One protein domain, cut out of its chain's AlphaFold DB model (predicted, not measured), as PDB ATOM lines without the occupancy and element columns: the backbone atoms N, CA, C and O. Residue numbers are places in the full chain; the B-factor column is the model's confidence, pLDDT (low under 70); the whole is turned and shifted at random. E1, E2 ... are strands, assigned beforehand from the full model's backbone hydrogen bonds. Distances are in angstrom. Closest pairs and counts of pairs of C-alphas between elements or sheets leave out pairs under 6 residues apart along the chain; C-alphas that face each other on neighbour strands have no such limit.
ATOM      1  N   ALA A   9     111.684 174.388 196.382       90.50
ATOM      2  CA  ALA A   9     112.771 174.042 195.476       90.50
ATOM      3  C   ALA A   9     113.748 173.089 196.164       90.50
ATOM      4  O   ALA A   9     113.926 173.121 197.389       90.50
ATOM      5  N   ALA A  10     114.405 172.244 195.374       92.56
ATOM      6  CA  ALA A  10     115.493 171.427 195.871       92.56
ATOM      7  C   ALA A  10     116.773 172.260 195.966       92.56
ATOM      8  O   ALA A  10     117.125 172.992 195.044       92.56
ATOM      9  N   ALA A  11     117.511 172.122 197.062       93.75
ATOM     10  CA  ALA A  11     118.803 172.771 197.233       93.75
ATOM     11  C   ALA A  11     119.858 171.773 197.698       93.75
ATOM     12  O   ALA A  11     119.597 170.947 198.570       93.75
ATOM     13  N   ARG A  12     121.068 171.846 197.143       93.62
ATOM     14  CA  ARG A  12     122.171 170.954 197.506       93.62
ATOM     15  C   ARG A  12     123.145 171.654 198.442       93.62
ATOM     16  O   ARG A  12     123.721 172.688 198.094       93.62
ATOM     17  N   SER A  13     123.343 171.100 199.635       91.94
ATOM     18  CA  SER A  13     124.406 171.561 200.530       91.94
ATOM     19  C   SER A  13     125.773 171.121 200.011       91.94
ATOM     20  O   SER A  13     125.899 170.172 199.233       91.94
ATOM     21  N   ARG A  14     126.825 171.827 200.423       88.19
ATOM     22  CA  ARG A  14     128.198 171.383 200.170       88.19
ATOM     23  C   ARG A  14     128.635 170.441 201.280       88.19
ATOM     24  O   ARG A  14     128.343 170.688 202.447       88.19
ATOM     25  N   ALA A  15     129.362 169.393 200.908       86.12
ATOM     26  CA  ALA A  15     130.033 168.556 201.889       86.12
ATOM     27  C   ALA A  15     131.036 169.411 202.679       86.12
ATOM     28  O   ALA A  15     131.750 170.234 202.099       86.12
ATOM     29  N   HIS A  16     131.076 169.222 203.995       79.50
ATOM     30  CA  HIS A  16     132.010 169.916 204.875       79.50
ATOM     31  C   HIS A  16     132.548 168.949 205.929       79.50
ATOM     32  O   HIS A  16     131.804 168.457 206.785       79.50
ATOM     33  N   GLY A  17     133.851 168.665 205.850       83.00
ATOM     34  CA  GLY A  17     134.505 167.671 206.698       83.00
ATOM     35  C   GLY A  17     133.816 166.299 206.583       83.00
ATOM     36  O   GLY A  17     133.626 165.822 205.466       83.00
ATOM     37  N   PRO A  18     133.412 165.666 207.702       83.56
ATOM     38  CA  PRO A  18     132.738 164.366 207.686       83.56
ATOM     39  C   PRO A  18     131.264 164.437 207.246       83.56
ATOM     40  O   PRO A  18     130.616 163.402 207.101       83.56
ATOM     41  N   THR A  19     130.706 165.636 207.057       81.69
ATOM     42  CA  THR A  19     129.289 165.810 206.725       81.69
ATOM     43  C   THR A  19     129.088 165.670 205.221       81.69
ATOM     44  O   THR A  19     129.598 166.482 204.443       81.69
ATOM     45  N   ALA A  20     128.334 164.650 204.808       87.38
ATOM     46  CA  ALA A  20     127.967 164.448 203.411       87.38
ATOM     47  C   ALA A  20     127.077 165.592 202.893       87.38
ATOM     48  O   ALA A  20     126.264 166.150 203.626       87.38
ATOM     49  N   ALA A  21     127.208 165.909 201.604       91.19
ATOM     50  CA  ALA A  21     126.281 166.807 200.924       91.19
ATOM     51  C   ALA A  21     124.893 166.156 200.863       91.19
ATOM     52  O   ALA A  21     124.789 165.012 200.420       91.19
ATOM     53  N   LEU A  22     123.844 166.887 201.235       94.75
ATOM     54  CA  LEU A  22     122.456 166.426 201.196       94.75
ATOM     55  C   LEU A  22     121.587 167.377 200.365       94.75
ATOM     56  O   LEU A  22     121.907 168.555 200.195       94.75
ATOM     57  N   TRP A  23     120.473 166.864 199.854       95.44
ATOM     58  CA  TRP A  23     119.384 167.659 199.299       95.44
ATOM     59  C   TRP A  23     118.476 168.178 200.411       95.44
ATOM     60  O   TRP A  23     118.077 167.432 201.304       95.44
ATOM     61  N   HIS A  24     118.105 169.446 200.320       95.38
ATOM     62  CA  HIS A  24     117.269 170.157 201.273       95.38
ATOM     63  C   HIS A  24     116.083 170.820 200.571       95.38
ATOM     64  O   HIS A  24     116.164 171.148 199.386       95.38
ATOM     65  N   ALA A  25     115.008 171.041 201.324       94.62
ATOM     66  CA  ALA A  25     113.876 171.846 200.892       94.62
ATOM     67  C   ALA A  25     114.160 173.320 201.186       94.62
ATOM     68  O   ALA A  25     114.522 173.661 202.315       94.62
ATOM     69  N   VAL A  26     113.961 174.181 200.195       92.56
ATOM     70  CA  VAL A  26     113.962 175.638 200.362       92.56
ATOM     71  C   VAL A  26     112.586 176.150 199.976       92.56
ATOM     72  O   VAL A  26     112.080 175.814 198.905       92.56
ATOM     73  N   GLU A  27     111.972 176.940 200.853       90.38
ATOM     74  CA  GLU A  27     110.747 177.660 200.523       90.38
ATOM     75  C   GLU A  27     111.093 178.830 199.605       90.38
ATOM     76  O   GLU A  27     111.919 179.677 199.945       90.38
ATOM     77  N   VAL A  28     110.502 178.850 198.410       84.06
ATOM     78  CA  VAL A  28     110.799 179.874 197.412       84.06
ATOM     79  C   VAL A  28     109.562 180.734 197.202       84.06
ATOM     80  O   VAL A  28     108.534 180.274 196.715       84.06
ATOM     81  N   HIS A  29     109.685 182.013 197.544       83.19
ATOM     82  CA  HIS A  29     108.621 183.008 197.379       83.19
ATOM     83  C   HIS A  29     108.759 183.839 196.096       83.19
ATOM     84  O   HIS A  29     108.018 184.798 195.897       83.19
ATOM     85  N   ARG A  30     109.725 183.491 195.243       78.19
ATOM     86  CA  ARG A  30     110.037 184.190 193.994       78.19
ATOM     87  C   ARG A  30     109.970 183.248 192.786       78.19
ATOM     88  O   ARG A  30     110.103 182.034 192.954       78.19
ATOM     89  N   PRO A  31     109.763 183.764 191.566       78.75
ATOM     90  CA  PRO A  31     109.820 182.954 190.356       78.75
ATOM     91  C   PRO A  31     111.161 182.207 190.217       78.75
ATOM     92  O   PRO A  31     112.204 182.776 190.542       78.75
ATOM     93  N   PRO A  32     111.187 180.977 189.661       74.81
ATOM     94  CA  PRO A  32     112.434 180.237 189.436       74.81
ATOM     95  C   PRO A  32     113.470 180.994 188.594       74.81
ATOM     96  O   PRO A  32     114.664 180.828 188.805       74.81
ATOM     97  N   ALA A  33     113.025 181.858 187.674       77.44
ATOM     98  CA  ALA A  33     113.905 182.705 186.863       77.44
ATOM     99  C   ALA A  33     114.707 183.733 187.689       77.44
ATOM    100  O   ALA A  33     115.734 184.220 187.229       77.44
ATOM    101  N   GLU A  34     114.257 184.043 188.907       78.00
ATOM    102  CA  GLU A  34     114.923 184.946 189.856       78.00
ATOM    103  C   GLU A  34     115.770 184.182 190.889       78.00
ATOM    104  O   GLU A  34     116.351 184.765 191.804       78.00
ATOM    105  N   VAL A  35     115.835 182.855 190.790       79.25
ATOM    106  CA  VAL A  35     116.740 182.036 191.592       79.25
ATOM    107  C   VAL A  35     118.032 181.873 190.795       79.25
ATOM    108  O   VAL A  35     118.195 180.968 189.984       79.25
ATOM    109  N   ASP A  36     118.976 182.769 191.046       75.31
ATOM    110  CA  ASP A  36     120.298 182.859 190.406       75.31
ATOM    111  C   ASP A  36     121.296 181.767 190.853       75.31
ATOM    112  O   ASP A  36     122.511 181.880 190.671       75.31
ATOM    113  N   GLY A  37     120.798 180.695 191.473       72.75
ATOM    114  CA  GLY A  37     121.623 179.652 192.060       72.75
ATOM    115  C   GLY A  37     122.419 180.123 193.278       72.75
ATOM    116  O   GLY A  37     123.428 179.495 193.590       72.75
ATOM    117  N   ALA A  38     122.033 181.195 193.976       81.50
ATOM    118  CA  ALA A  38     122.611 181.543 195.272       81.50
ATOM    119  C   ALA A  38     122.399 180.446 196.340       81.50
ATOM    120  O   ALA A  38     121.605 179.510 196.193       81.50
ATOM    121  N   CYS A  39     123.175 180.540 197.426       86.69
ATOM    122  CA  CYS A  39     122.928 179.733 198.619       86.69
ATOM    123  C   CYS A  39     121.770 180.349 199.402       86.69
ATOM    124  O   CYS A  39     121.837 181.519 199.758       86.69
ATOM    125  N   GLU A  40     120.764 179.540 199.700       89.50
ATOM    126  CA  GLU A  40     119.582 179.928 200.461       89.50
ATOM    127  C   GLU A  40     119.486 179.099 201.741       89.50
ATOM    128  O   GLU A  40     120.101 178.030 201.876       89.50
ATOM    129  N   LEU A  41     118.709 179.606 202.694       92.19
ATOM    130  CA  LEU A  41     118.424 178.895 203.931       92.19
ATOM    131  C   LEU A  41     117.337 177.841 203.684       92.19
ATOM    132  O   LEU A  41     116.225 178.154 203.271       92.19
ATOM    133  N   SER A  42     117.663 176.579 203.944       93.88
ATOM    134  CA  SER A  42     116.691 175.484 203.901       93.88
ATOM    135  C   SER A  42     115.785 175.452 205.128       93.88
ATOM    136  O   SER A  42     116.115 176.017 206.170       93.88
ATOM    137  N   LEU A  43     114.684 174.699 205.045       94.12
ATOM    138  CA  LEU A  43     113.737 174.531 206.154       94.12
ATOM    139  C   LEU A  43     114.381 173.991 207.439       94.12
ATOM    140  O   LEU A  43     113.940 174.314 208.535       94.12
ATOM    141  N   CYS A  44     115.430 173.173 207.323       94.31
ATOM    142  CA  CYS A  44     116.162 172.663 208.484       94.31
ATOM    143  C   CYS A  44     117.270 173.610 208.981       94.31
ATOM    144  O   CYS A  44     118.054 173.222 209.844       94.31
ATOM    145  N   GLY A  45     117.389 174.815 208.416       92.56
ATOM    146  CA  GLY A  45     118.385 175.819 208.792       92.56
ATOM    147  C   GLY A  45     119.766 175.638 208.152       92.56
ATOM    148  O   GLY A  45     120.699 176.358 208.498       92.56
ATOM    149  N   SER A  46     119.942 174.695 207.220       92.38
ATOM    150  CA  SER A  46     121.211 174.535 206.490       92.38
ATOM    151  C   SER A  46     121.288 175.481 205.291       92.38
ATOM    152  O   SER A  46     120.300 175.640 204.576       92.38
ATOM    153  N   LEU A  47     122.470 176.044 205.027       91.50
ATOM    154  CA  LEU A  47     122.737 176.793 203.797       91.50
ATOM    155  C   LEU A  47     123.015 175.828 202.641       91.50
ATOM    156  O   LEU A  47     123.943 175.015 202.699       91.50
ATOM    157  N   ALA A  48     122.218 175.927 201.582       92.50
ATOM    158  CA  ALA A  48     122.309 175.055 200.420       92.50
ATOM    159  C   ALA A  48     122.093 175.846 199.130       92.50
ATOM    160  O   ALA A  48     121.358 176.827 199.098       92.50
ATOM    161  N   ARG A  49     122.747 175.423 198.048       92.19
ATOM    162  CA  ARG A  49     122.578 176.053 196.739       92.19
ATOM    163  C   ARG A  49     121.284 175.568 196.105       92.19
ATOM    164  O   ARG A  49     121.150 174.363 195.897       92.19
ATOM    165  N   VAL A  50     120.373 176.479 195.783       89.62
ATOM    166  CA  VAL A  50     119.105 176.108 195.140       89.62
ATOM    167  C   VAL A  50     119.361 175.628 193.713       89.62
ATOM    168  O   VAL A  50     120.132 176.235 192.970       89.62
ATOM    169  N   SER A  51     118.718 174.525 193.345       86.12
ATOM    170  CA  SER A  51     118.598 174.048 191.974       86.12
ATOM    171  C   SER A  51     117.240 174.478 191.431       86.12
ATOM    172  O   SER A  51     116.202 174.120 191.982       86.12
ATOM    173  N   THR A  52     117.240 175.243 190.344       77.69
ATOM    174  CA  THR A  52     116.013 175.662 189.646       77.69
ATOM    175  C   THR A  52     115.452 174.587 188.724       77.69
ATOM    176  O   THR A  52     114.311 174.688 188.282       77.69
ATOM    177  N   GLU A  53     116.234 173.544 188.451       81.81
ATOM    178  CA  GLU A  53     115.860 172.437 187.569       81.81
ATOM    179  C   GLU A  53     115.136 171.308 188.314       81.81
ATOM    180  O   GLU A  53     114.542 170.431 187.691       81.81
ATOM    181  N   GLN A  54     115.193 171.303 189.650       85.50
ATOM    182  CA  GLN A  54     114.643 170.241 190.488       85.50
ATOM    183  C   GLN A  54     113.645 170.800 191.500       85.50
ATOM    184  O   GLN A  54     113.987 171.566 192.402       85.50
ATOM    185  N   ALA A  55     112.397 170.355 191.375       88.19
ATOM    186  CA  ALA A  55     111.393 170.546 192.408       88.19
ATOM    187  C   ALA A  55     111.683 169.636 193.609       88.19
ATOM    188  O   ALA A  55     112.246 168.546 193.471       88.19
ATOM    189  N   TRP A  56     111.274 170.073 194.796       90.00
ATOM    190  CA  TRP A  56     111.273 169.218 195.973       90.00
ATOM    191  C   TRP A  56     109.970 168.396 196.053       90.00
ATOM    192  O   TRP A  56     108.899 168.943 195.785       90.00
ATOM    193  N   PRO A  57     110.017 167.120 196.483       89.69
ATOM    194  CA  PRO A  57     111.209 166.350 196.838       89.69
ATOM    195  C   PRO A  57     111.927 165.767 195.615       89.69
ATOM    196  O   PRO A  57     111.307 165.399 194.621       89.69
ATOM    197  N   VAL A  58     113.246 165.601 195.730       91.44
ATOM    198  CA  VAL A  58     114.051 164.910 194.712       91.44
ATOM    199  C   VAL A  58     114.068 163.400 194.940       91.44
ATOM    200  O   VAL A  58     114.125 162.923 196.075       91.44
ATOM    201  N   ALA A  59     114.084 162.631 193.851       89.31
ATOM    202  CA  ALA A  59     114.229 161.177 193.881       89.31
ATOM    203  C   ALA A  59     115.704 160.768 194.066       89.31
ATOM    204  O   ALA A  59     116.337 160.233 193.158       89.31
ATOM    205  N   ALA A  60     116.267 161.046 195.243       88.44
ATOM    206  CA  ALA A  60     117.657 160.749 195.582       88.44
ATOM    207  C   ALA A  60     117.776 160.048 196.947       88.44
ATOM    208  O   ALA A  60     116.832 160.018 197.735       88.44
TER     209      ALA A  60
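What this domain is: This is residues 9 to 60 of the 73 residues of an uncharacterized protein of Blastococcus sp. DSM 44272 (UniProt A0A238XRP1). What would one see first? One small, strongly twisted sheet of four short strands, built of two hairpins, E1 with E2 and E3 with E4, with a loop of the first hairpin sticking out at residues 15 to 20 and the long link from E2 to E3 looping out towards the other end. E4, the longest strand, bends by 98 degrees at residue 52. What is it made of? The printed part has 52 residues, with no named helix and four named strands, E1, E2, E3 and E4 along the chain; the sheet's order is E2, E1, E4, E3, all antiparallel, and the class is all strand, though only 21 of the 52 residues are in named elements. How is it spread? It is compact by its radius of gyration of the C-alphas, 10.5 A, yet elongated in outline, spanning 34 by 21 by 16 A.

Where its parts are: Where does the first hairpin lie? E1 is residues 9 to 12, 10.1 A from first to last C-alpha, and begins at C-alpha 9, (112.771, 174.042, 195.476). E2 is residues 23 to 27, 13.3 A long. Where is the second? E3 is residues 39 to 41, 7.0 A long, with C-alpha 39 at (122.928, 179.733, 198.619). E4 is residues 47 to 55, 17.2 A long, and ends at C-alpha 55, (111.393, 170.546, 192.408).

How they stand to each other: How are E1 and E2 paired? They are a hairpin, antiparallel at 141 degrees; N 24 and O 11 are 2.7 A apart and N 9 and O 26 are 2.9 A apart, within hydrogen-bond range. What is on the other side of E1? E4 is its antiparallel neighbour at 129 degrees, with N 12 and O 49 at 2.8 A and N 10 and O 54 at 3.1 A, within hydrogen-bond range. How does E4 meet E3? The pairing is staggered: E4 pairs with E1 over residues 49 to 55 and with E3 over 47 to 49, where N 40 and O 48 are 2.8 A apart, within hydrogen-bond range. How near are the edge strands E2 and E3? Their closest C-alphas, those of Val 26 and Leu 41, are 6.6 A apart.

The domain as a whole: How large is it? The two C-alphas farthest apart, those of Pro 18 and Pro 31, are 34.2 A apart, and residues 15 to 20 stand free. Are there cuts or long links? The printed part has no cut; the link from E2 to E3 is long, with 11 residues, that from E1 to E2 is short, and that from E3 to E4 is tight. How sure is the model? The mean pLDDT of the printed part is 87.3, and no printed residue is under 70.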